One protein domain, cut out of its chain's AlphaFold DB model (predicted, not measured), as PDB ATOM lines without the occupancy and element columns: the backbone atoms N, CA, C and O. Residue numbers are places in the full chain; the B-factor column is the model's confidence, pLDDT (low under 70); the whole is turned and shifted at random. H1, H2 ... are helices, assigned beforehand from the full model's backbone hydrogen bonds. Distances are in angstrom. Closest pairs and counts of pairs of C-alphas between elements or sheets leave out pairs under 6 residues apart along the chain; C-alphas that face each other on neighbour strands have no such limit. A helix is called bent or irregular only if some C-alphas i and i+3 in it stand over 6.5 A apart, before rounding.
ATOM      1  N   SER A 382     291.913 381.267 298.068       75.50
ATOM      2  CA  SER A 382     293.231 380.779 297.633       75.50
ATOM      3  C   SER A 382     293.133 379.522 296.797       75.50
ATOM      4  O   SER A 382     293.805 379.407 295.771       75.50
ATOM      5  N   ASN A 383     292.252 378.617 297.207       73.62
ATOM      6  CA  ASN A 383     292.008 377.371 296.502       73.62
ATOM      7  C   ASN A 383     291.482 377.648 295.094       73.62
ATOM      8  O   ASN A 383     291.928 377.047 294.113       73.62
ATOM      9  N   GLU A 384     290.553 378.593 294.971       78.56
ATOM     10  CA  GLU A 384     290.020 379.001 293.684       78.56
ATOM     11  C   GLU A 384     291.093 379.648 292.798       78.56
ATOM     12  O   GLU A 384     291.193 379.321 291.608       78.56
ATOM     13  N   LEU A 385     291.945 380.502 293.371       80.81
ATOM     14  CA  LEU A 385     293.070 381.107 292.662       80.81
ATOM     15  C   LEU A 385     294.031 380.035 292.122       80.81
ATOM     16  O   LEU A 385     294.340 380.033 290.926       80.81
ATOM     17  N   GLU A 386     294.464 379.091 292.959       79.19
ATOM     18  CA  GLU A 386     295.366 378.007 292.549       79.19
ATOM     19  C   GLU A 386     294.737 377.100 291.487       79.19
ATOM     20  O   GLU A 386     295.370 376.812 290.469       79.19
ATOM     21  N   LEU A 387     293.462 376.727 291.656       79.31
ATOM     22  CA  LEU A 387     292.746 375.870 290.704       79.31
ATOM     23  C   LEU A 387     292.716 376.470 289.295       79.31
ATOM     24  O   LEU A 387     292.921 375.767 288.303       79.31
ATOM     25  N   ASN A 388     292.440 377.770 289.192       81.75
ATOM     26  CA  ASN A 388     292.374 378.465 287.911       81.75
ATOM     27  C   ASN A 388     293.751 378.538 287.233       81.75
ATOM     28  O   ASN A 388     293.849 378.361 286.013       81.75
ATOM     29  N   PHE A 389     294.827 378.729 288.004       84.75
ATOM     30  CA  PHE A 389     296.187 378.712 287.464       84.75
ATOM     31  C   PHE A 389     296.672 377.311 287.077       84.75
ATOM     32  O   PHE A 389     297.389 377.194 286.079       84.75
ATOM     33  N   ASP A 390     296.257 376.254 287.774       80.88
ATOM     34  CA  ASP A 390     296.569 374.875 287.380       80.88
ATOM     35  C   ASP A 390     295.813 374.457 286.115       80.88
ATOM     36  O   ASP A 390     296.426 373.934 285.185       80.88
ATOM     37  N   LYS A 391     294.524 374.807 285.991       83.25
ATOM     38  CA  LYS A 391     293.771 374.637 284.732       83.25
ATOM     39  C   LYS A 391     294.431 375.385 283.573       83.25
ATOM     40  O   LYS A 391     294.568 374.847 282.473       83.25
ATOM     41  N   CYS A 392     294.880 376.616 283.820       83.25
ATOM     42  CA  CYS A 392     295.639 377.401 282.847       83.25
ATOM     43  C   CYS A 392     296.936 376.685 282.436       83.25
ATOM     44  O   CYS A 392     297.279 376.643 281.253       83.25
ATOM     45  N   MET A 393     297.642 376.088 283.399       82.00
ATOM     46  CA  MET A 393     298.886 375.359 283.167       82.00
ATOM     47  C   MET A 393     298.678 374.094 282.331       82.00
ATOM     48  O   MET A 393     299.438 373.870 281.389       82.00
ATOM     49  N   GLU A 394     297.667 373.284 282.645       81.50
ATOM     50  CA  GLU A 394     297.365 372.074 281.873       81.50
ATOM     51  C   GLU A 394     296.957 372.420 280.441       81.50
ATOM     52  O   GLU A 394     297.484 371.832 279.498       81.50
ATOM     53  N   LYS A 395     296.160 373.478 280.253       75.31
ATOM     54  CA  LYS A 395     295.814 374.008 278.925       75.31
ATOM     55  C   LYS A 395     297.048 374.453 278.127       75.31
ATOM     56  O   LYS A 395     297.149 374.216 276.930       75.31
ATOM     57  N   VAL A 396     298.011 375.093 278.790       68.44
ATOM     58  CA  VAL A 396     299.274 375.548 278.185       68.44
ATOM     59  C   VAL A 396     300.202 374.382 277.818       68.44
ATOM     60  O   VAL A 396     301.018 374.541 276.903       68.44
ATOM     61  N   LYS A 397     300.123 373.251 278.529       70.69
ATOM     62  CA  LYS A 397     300.897 372.036 278.242       70.69
ATOM     63  C   LYS A 397     300.291 371.214 277.109       70.69
ATOM     64  O   LYS A 397     301.049 370.747 276.266       70.69
ATOM     65  N   SER A 398     298.972 371.019 277.128       65.88
ATOM     66  CA  SER A 398     298.261 370.212 276.133       65.88
ATOM     67  C   SER A 398     298.220 370.887 274.768       65.88
ATOM     68  O   SER A 398     298.218 370.203 273.751       65.88
ATOM     69  N   ASP A 399     298.245 372.221 274.742       59.44
ATOM     70  CA  ASP A 399     298.289 373.002 273.516       59.44
ATOM     71  C   ASP A 399     299.419 374.044 273.564       59.44
ATOM     72  O   ASP A 399     299.341 375.107 274.204       59.44
ATOM     73  N   CYS A 400     300.515 373.735 272.868       55.00
ATOM     74  CA  CYS A 400     301.684 374.604 272.835       55.00
ATOM     75  C   CYS A 400     301.469 375.871 271.985       55.00
ATOM     76  O   CYS A 400     302.244 376.827 272.126       55.00
ATOM     77  N   THR A 401     300.415 375.910 271.159       48.22
ATOM     78  CA  THR A 401     300.096 377.035 270.265       48.22
ATOM     79  C   THR A 401     299.549 378.237 271.032       48.22
ATOM     80  O   THR A 401     299.704 379.381 270.608       48.22
ATOM     81  N   ILE A 402     298.998 378.013 272.229       57.34
ATOM     82  CA  ILE A 402     298.447 379.073 273.072       57.34
ATOM     83  C   ILE A 402     299.583 379.976 273.579       57.34
ATOM     84  O   ILE A 402     300.470 379.500 274.297       57.34
ATOM     85  N   PRO A 403     299.582 381.297 273.315       60.19
ATOM     86  CA  PRO A 403     300.541 382.194 273.942       60.19
ATOM     87  C   PRO A 403     300.321 382.223 275.457       60.19
ATOM     88  O   PRO A 403     299.244 382.579 275.932       60.19
ATOM     89  N   ILE A 404     301.363 381.904 276.226       70.06
ATOM     90  CA  ILE A 404     301.326 381.936 277.697       70.06
ATOM     91  C   ILE A 404     300.808 383.285 278.244       70.06
ATOM     92  O   ILE A 404     299.985 383.254 279.157       70.06
ATOM     93  N   PRO A 405     301.189 384.464 277.693       74.19
ATOM     94  CA  PRO A 405     300.599 385.737 278.118       74.19
ATOM     95  C   PRO A 405     299.074 385.808 277.958       74.19
ATOM     96  O   PRO A 405     298.407 386.430 278.779       74.19
ATOM     97  N   ASN A 406     298.518 385.195 276.905       75.25
ATOM     98  CA  ASN A 406     297.079 385.208 276.638       75.25
ATOM     99  C   ASN A 406     296.336 384.276 277.590       75.25
ATOM    100  O   ASN A 406     295.339 384.690 278.172       75.25
ATOM    101  N   ALA A 407     296.843 383.050 277.771       75.62
ATOM    102  CA  ALA A 407     296.290 382.102 278.736       75.62
ATOM    103  C   ALA A 407     296.251 382.722 280.138       75.62
ATOM    104  O   ALA A 407     295.213 382.716 280.790       75.62
ATOM    105  N   PHE A 408     297.355 383.356 280.539       83.62
ATOM    106  CA  PHE A 408     297.453 384.082 281.797       83.62
ATOM    107  C   PHE A 408     296.435 385.227 281.896       83.62
ATOM    108  O   PHE A 408     295.693 385.290 282.869       83.62
ATOM    109  N   ARG A 409     296.365 386.116 280.892       85.62
ATOM    110  CA  ARG A 409     295.416 387.246 280.887       85.62
ATOM    111  C   ARG A 409     293.967 386.786 281.003       85.62
ATOM    112  O   ARG A 409     293.215 387.382 281.761       85.62
ATOM    113  N   HIS A 410     293.598 385.732 280.280       86.62
ATOM    114  CA  HIS A 410     292.253 385.174 280.340       86.62
ATOM    115  C   HIS A 410     291.935 384.632 281.739       86.62
ATOM    116  O   HIS A 410     290.919 385.002 282.310       86.62
ATOM    117  N   THR A 411     292.846 383.851 282.330       88.50
ATOM    118  CA  THR A 411     292.697 383.349 283.703       88.50
ATOM    119  C   THR A 411     292.566 384.478 284.724       88.50
ATOM    120  O   THR A 411     291.703 384.409 285.591       88.50
ATOM    121  N   VAL A 412     293.378 385.534 284.612       88.88
ATOM    122  CA  VAL A 412     293.274 386.701 285.502       88.88
ATOM    123  C   VAL A 412     291.938 387.417 285.322       88.88
ATOM    124  O   VAL A 412     291.339 387.780 286.324       88.88
ATOM    125  N   SER A 413     291.449 387.588 284.090       88.69
ATOM    126  CA  SER A 413     290.123 388.176 283.841       88.69
ATOM    127  C   SER A 413     289.032 387.396 284.572       88.69
ATOM    128  O   SER A 413     288.290 387.985 285.339       88.69
ATOM    129  N   THR A 414     289.018 386.065 284.442       87.81
ATOM    130  CA  THR A 414     288.033 385.209 285.123       87.81
ATOM    131  C   THR A 414     288.098 385.316 286.648       87.81
ATOM    132  O   THR A 414     287.072 385.223 287.310       87.81
ATOM    133  N   LEU A 415     289.292 385.496 287.222       87.56
ATOM    134  CA  LEU A 415     289.446 385.705 288.665       87.56
ATOM    135  C   LEU A 415     288.923 387.084 289.100       87.56
ATOM    136  O   LEU A 415     288.288 387.191 290.145       87.56
ATOM    137  N   LYS A 416     289.150 388.123 288.288       87.62
ATOM    138  CA  LYS A 416     288.633 389.478 288.534       87.62
ATOM    139  C   LYS A 416     287.116 389.560 288.421       87.62
ATOM    140  O   LYS A 416     286.481 390.182 289.260       87.62
ATOM    141  N   ASP A 417     286.530 388.873 287.444       87.31
ATOM    142  CA  ASP A 417     285.071 388.812 287.272       87.31
ATOM    143  C   ASP A 417     284.380 388.175 288.494       87.31
ATOM    144  O   ASP A 417     283.215 388.442 288.769       87.31
ATOM    145  N   LYS A 418     285.115 387.359 289.260       85.44
ATOM    146  CA  LYS A 418     284.677 386.762 290.530       85.44
ATOM    147  C   LYS A 418     284.990 387.619 291.763       85.44
ATOM    148  O   LYS A 418     284.760 387.171 292.881       85.44
ATOM    149  N   GLY A 419     285.555 388.813 291.583       84.12
ATOM    150  CA  GLY A 419     285.947 389.718 292.668       84.12
ATOM    151  C   GLY A 419     287.127 389.228 293.514       84.12
ATOM    152  O   GLY A 419     287.379 389.774 294.586       84.12
ATOM    153  N   ILE A 420     287.871 388.209 293.063       85.19
ATOM    154  CA  ILE A 420     288.975 387.622 293.842       85.19
ATOM    155  C   ILE A 420     290.118 388.623 294.028       85.19
ATOM    156  O   ILE A 420     290.797 388.585 295.050       85.19
ATOM    157  N   ASP A 421     290.318 389.543 293.084       86.19
ATOM    158  CA  ASP A 421     291.350 390.579 293.166       86.19
ATOM    159  C   ASP A 421     291.101 391.626 294.258       86.19
ATOM    160  O   ASP A 421     292.057 392.255 294.710       86.19
ATOM    161  N   LEU A 422     289.852 391.779 294.709       84.94
ATOM    162  CA  LEU A 422     289.490 392.649 295.832       84.94
ATOM    163  C   LEU A 422     289.864 392.029 297.186       84.94
ATOM    164  O   LEU A 422     290.086 392.750 298.155       84.94
ATOM    165  N   ILE A 423     289.937 390.697 297.246       83.62
ATOM    166  CA  ILE A 423     290.146 389.929 298.481       83.62
ATOM    167  C   ILE A 423     291.597 389.448 298.588       83.62
ATOM    168  O   ILE A 423     292.190 389.457 299.667       83.62
ATOM    169  N   LYS A 424     292.190 389.008 297.470       83.38
ATOM    170  CA  LYS A 424     293.526 388.415 297.442       83.38
ATOM    171  C   LYS A 424     294.347 388.904 296.254       83.38
ATOM    172  O   LYS A 424     293.891 388.978 295.118       83.38
ATOM    173  N   ASN A 425     295.626 389.169 296.518       85.19
ATOM    174  CA  ASN A 425     296.551 389.624 295.490       85.19
ATOM    175  C   ASN A 425     296.805 388.529 294.440       85.19
ATOM    176  O   ASN A 425     297.356 387.466 294.742       85.19
ATOM    177  N   ILE A 426     296.440 388.814 293.190       88.00
ATOM    178  CA  ILE A 426     296.674 387.919 292.060       88.00
ATOM    179  C   ILE A 426     298.140 388.045 291.596       88.00
ATOM    180  O   ILE A 426     298.597 389.150 291.290       88.00
ATOM    181  N   PRO A 427     298.893 386.933 291.464       85.31
ATOM    182  CA  PRO A 427     300.281 386.970 291.010       85.31
ATOM    183  C   PRO A 427     300.433 387.652 289.647       85.31
ATOM    184  O   PRO A 427     299.700 387.350 288.710       85.31
ATOM    185  N   THR A 428     301.439 388.515 289.490       85.69
ATOM    186  CA  THR A 428     301.695 389.186 288.206       85.69
ATOM    187  C   THR A 428     302.311 388.244 287.166       85.69
ATOM    188  O   THR A 428     303.043 387.302 287.491       85.69
ATOM    189  N   TYR A 429     302.107 388.552 285.878       83.81
ATOM    190  CA  TYR A 429     302.679 387.768 284.775       83.81
ATOM    191  C   TYR A 429     304.205 387.628 284.882       83.81
ATOM    192  O   TYR A 429     304.760 386.555 284.642       83.81
ATOM    193  N   LYS A 430     304.898 388.707 285.277       80.94
ATOM    194  CA  LYS A 430     306.362 388.735 285.416       80.94
ATOM    195  C   LYS A 430     306.858 387.673 286.403       80.94
ATOM    196  O   LYS A 430     307.885 387.054 286.125       80.94
ATOM    197  N   ASN A 431     306.109 387.435 287.479       81.00
ATOM    198  CA  ASN A 431     306.488 386.519 288.552       81.00
ATOM    199  C   ASN A 431     306.273 385.052 288.165       81.00
ATOM    200  O   ASN A 431     307.078 384.198 288.532       81.00
ATOM    201  N   ILE A 432     305.237 384.748 287.373       81.44
ATOM    202  CA  ILE A 432     304.877 383.352 287.082       81.44
ATOM    203  C   ILE A 432     305.217 382.875 285.666       81.44
ATOM    204  O   ILE A 432     305.259 381.664 285.437       81.44
ATOM    205  N   LYS A 433     305.555 383.773 284.722       76.12
ATOM    206  CA  LYS A 433     305.872 383.412 283.322       76.12
ATOM    207  C   LYS A 433     306.896 382.279 283.212       76.12
ATOM    208  O   LYS A 433     306.703 381.346 282.438       76.12
ATOM    209  N   ASN A 434     307.955 382.307 284.024       74.62
ATOM    210  CA  ASN A 434     309.032 381.318 283.959       74.62
ATOM    211  C   ASN A 434     308.545 379.915 284.351       74.62
ATOM    212  O   ASN A 434     308.986 378.938 283.752       74.62
ATOM    213  N   LYS A 435     307.610 379.803 285.308       79.62
ATOM    214  CA  LYS A 435     306.995 378.526 285.718       79.62
ATOM    215  C   LYS A 435     306.214 377.908 284.556       79.62
ATOM    216  O   LYS A 435     306.402 376.729 284.261       79.62
ATOM    217  N   PHE A 436     305.417 378.721 283.862       75.56
ATOM    218  CA  PHE A 436     304.644 378.305 282.691       75.56
ATOM    219  C   PHE A 436     305.543 377.857 281.531       75.56
ATOM    220  O   PHE A 436     305.388 376.744 281.028       75.56
ATOM    221  N   TYR A 437     306.537 378.672 281.153       70.31
ATOM    222  CA  TYR A 437     307.479 378.305 280.089       70.31
ATOM    223  C   TYR A 437     308.271 377.035 280.434       70.31
ATOM    224  O   TYR A 437     308.403 376.160 279.587       70.31
ATOM    225  N   ARG A 438     308.752 376.881 281.676       70.50
ATOM    226  CA  ARG A 438     309.483 375.673 282.108       70.50
ATOM    227  C   ARG A 438     308.622 374.412 282.024       70.50
ATOM    228  O   ARG A 438     309.092 373.412 281.491       70.50
ATOM    229  N   LYS A 439     307.378 374.449 282.521       72.88
ATOM    230  CA  LYS A 439     306.465 373.291 282.472       72.88
ATOM    231  C   LYS A 439     306.106 372.906 281.029       72.88
ATOM    232  O   LYS A 439     306.168 371.720 280.720       72.88
ATOM    233  N   ARG A 440     305.818 373.876 280.150       69.19
ATOM    234  CA  ARG A 440     305.578 373.628 278.712       69.19
ATOM    235  C   ARG A 440     306.806 373.048 278.011       69.19
ATOM    236  O   ARG A 440     306.709 372.100 277.249       69.19
ATOM    237  N   ASN A 441     307.983 373.607 278.264       63.84
ATOM    238  CA  ASN A 441     309.207 373.110 277.639       63.84
ATOM    239  C   ASN A 441     309.512 371.673 278.078       63.84
ATOM    240  O   ASN A 441     309.887 370.849 277.251       63.84
ATOM    241  N   LYS A 442     309.274 371.356 279.361       69.94
ATOM    242  CA  LYS A 442     309.402 369.997 279.892       69.94
ATOM    243  C   LYS A 442     308.454 369.013 279.195       69.94
ATOM    244  O   LYS A 442     308.891 367.906 278.912       69.94
ATOM    245  N   SER A 443     307.205 369.396 278.899       65.88
ATOM    246  CA  SER A 443     306.262 368.509 278.192       65.88
ATOM    247  C   SER A 443     306.636 368.271 276.729       65.88
ATOM    248  O   SER A 443     306.353 367.205 276.203       65.88
ATOM    249  N   LEU A 444     307.314 369.227 276.091       57.47
ATOM    250  CA  LEU A 444     307.816 369.101 274.716       57.47
ATOM    251  C   LEU A 444     309.210 368.446 274.636       57.47
ATOM    252  O   LEU A 444     309.782 368.360 273.553       57.47
ATOM    253  N   GLY A 445     309.798 368.047 275.771       56.88
ATOM    254  CA  GLY A 445     311.154 367.489 275.826       56.88
ATOM    255  C   GLY A 445     312.275 368.495 275.526       56.88
ATOM    256  O   GLY A 445     313.416 368.102 275.299       56.88
TER     257      GLY A 445
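AT A GLANCE: This is residues 382 to 445 of the 752 residues of an uncharacterized protein of Spodoptera exigua (UniProt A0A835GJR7). A helical hairpin of H1 and H2 has a third long helix, H4, packed at a slant on its linked end, over residues 393 to 397 of H1 and 404 to 408 of H2. The short H3 sits near the other end of the hairpin, and residues 424 to 428 lead from it back to H4. The printed part has 64 residues with four named helices in the order H1, H2, H3, H4 and no named strand; the class is all helix. It is compact, with a radius of gyration of the C-alphas of 11.8 A, and its outline is a rod spanning 38 by 19 by 18 A.

HOW THE PARTS SIT: H1, residues 382 to 398, is the longest helix and touches H2, residues 404 to 417, at a shallow tilt of 29 degrees, opposite ways, a helical hairpin; their closest C-alphas, of Cys 392 and Ala 407, are 6.3 A apart. With residues 393 to 397 alone, H1 touches H4, residues 429 to 443, at a steep tilt of 44 degrees, the same way; the closest C-alphas, of Lys 397 and Arg 440, are 5.0 A apart. With residues 404 to 408 alone, H2 touches H4 at a steep tilt of 54 degrees, opposite ways; the closest C-alphas, of Ile 404 and Phe 436, are 7.0 A apart. H3, residues 420 to 423, is close to H1 but not clearly touching, with the C-alphas of Leu 385 and Ile 420 7.8 A apart, and is apart from H4. Every O i to N i+4 pair is within hydrogen-bond range in H1 and H2, and 9 of 11 are in H4; H3 is too short for such a pair.

IN THESE COORDINATES: H1 measures 24.5 A from C-alpha 382 at (293.231, 380.779, 297.633) to C-alpha 398. H2 measures 20.1 A, H3 5.3 A, and H4 20.7 A, ending at C-alpha 443 at (306.262, 368.509, 278.192). H4 is irregular: C-alphas 431 and 434 are 7.4 A apart.

THE WHOLE: The two C-alphas farthest apart, of Leu 422 and Gly 445, are 38.8 A apart. The printed part has no cut, and its three links are tight. Residue 396, residues 398 to 403 and residues 440 to 445 have pLDDT under 70.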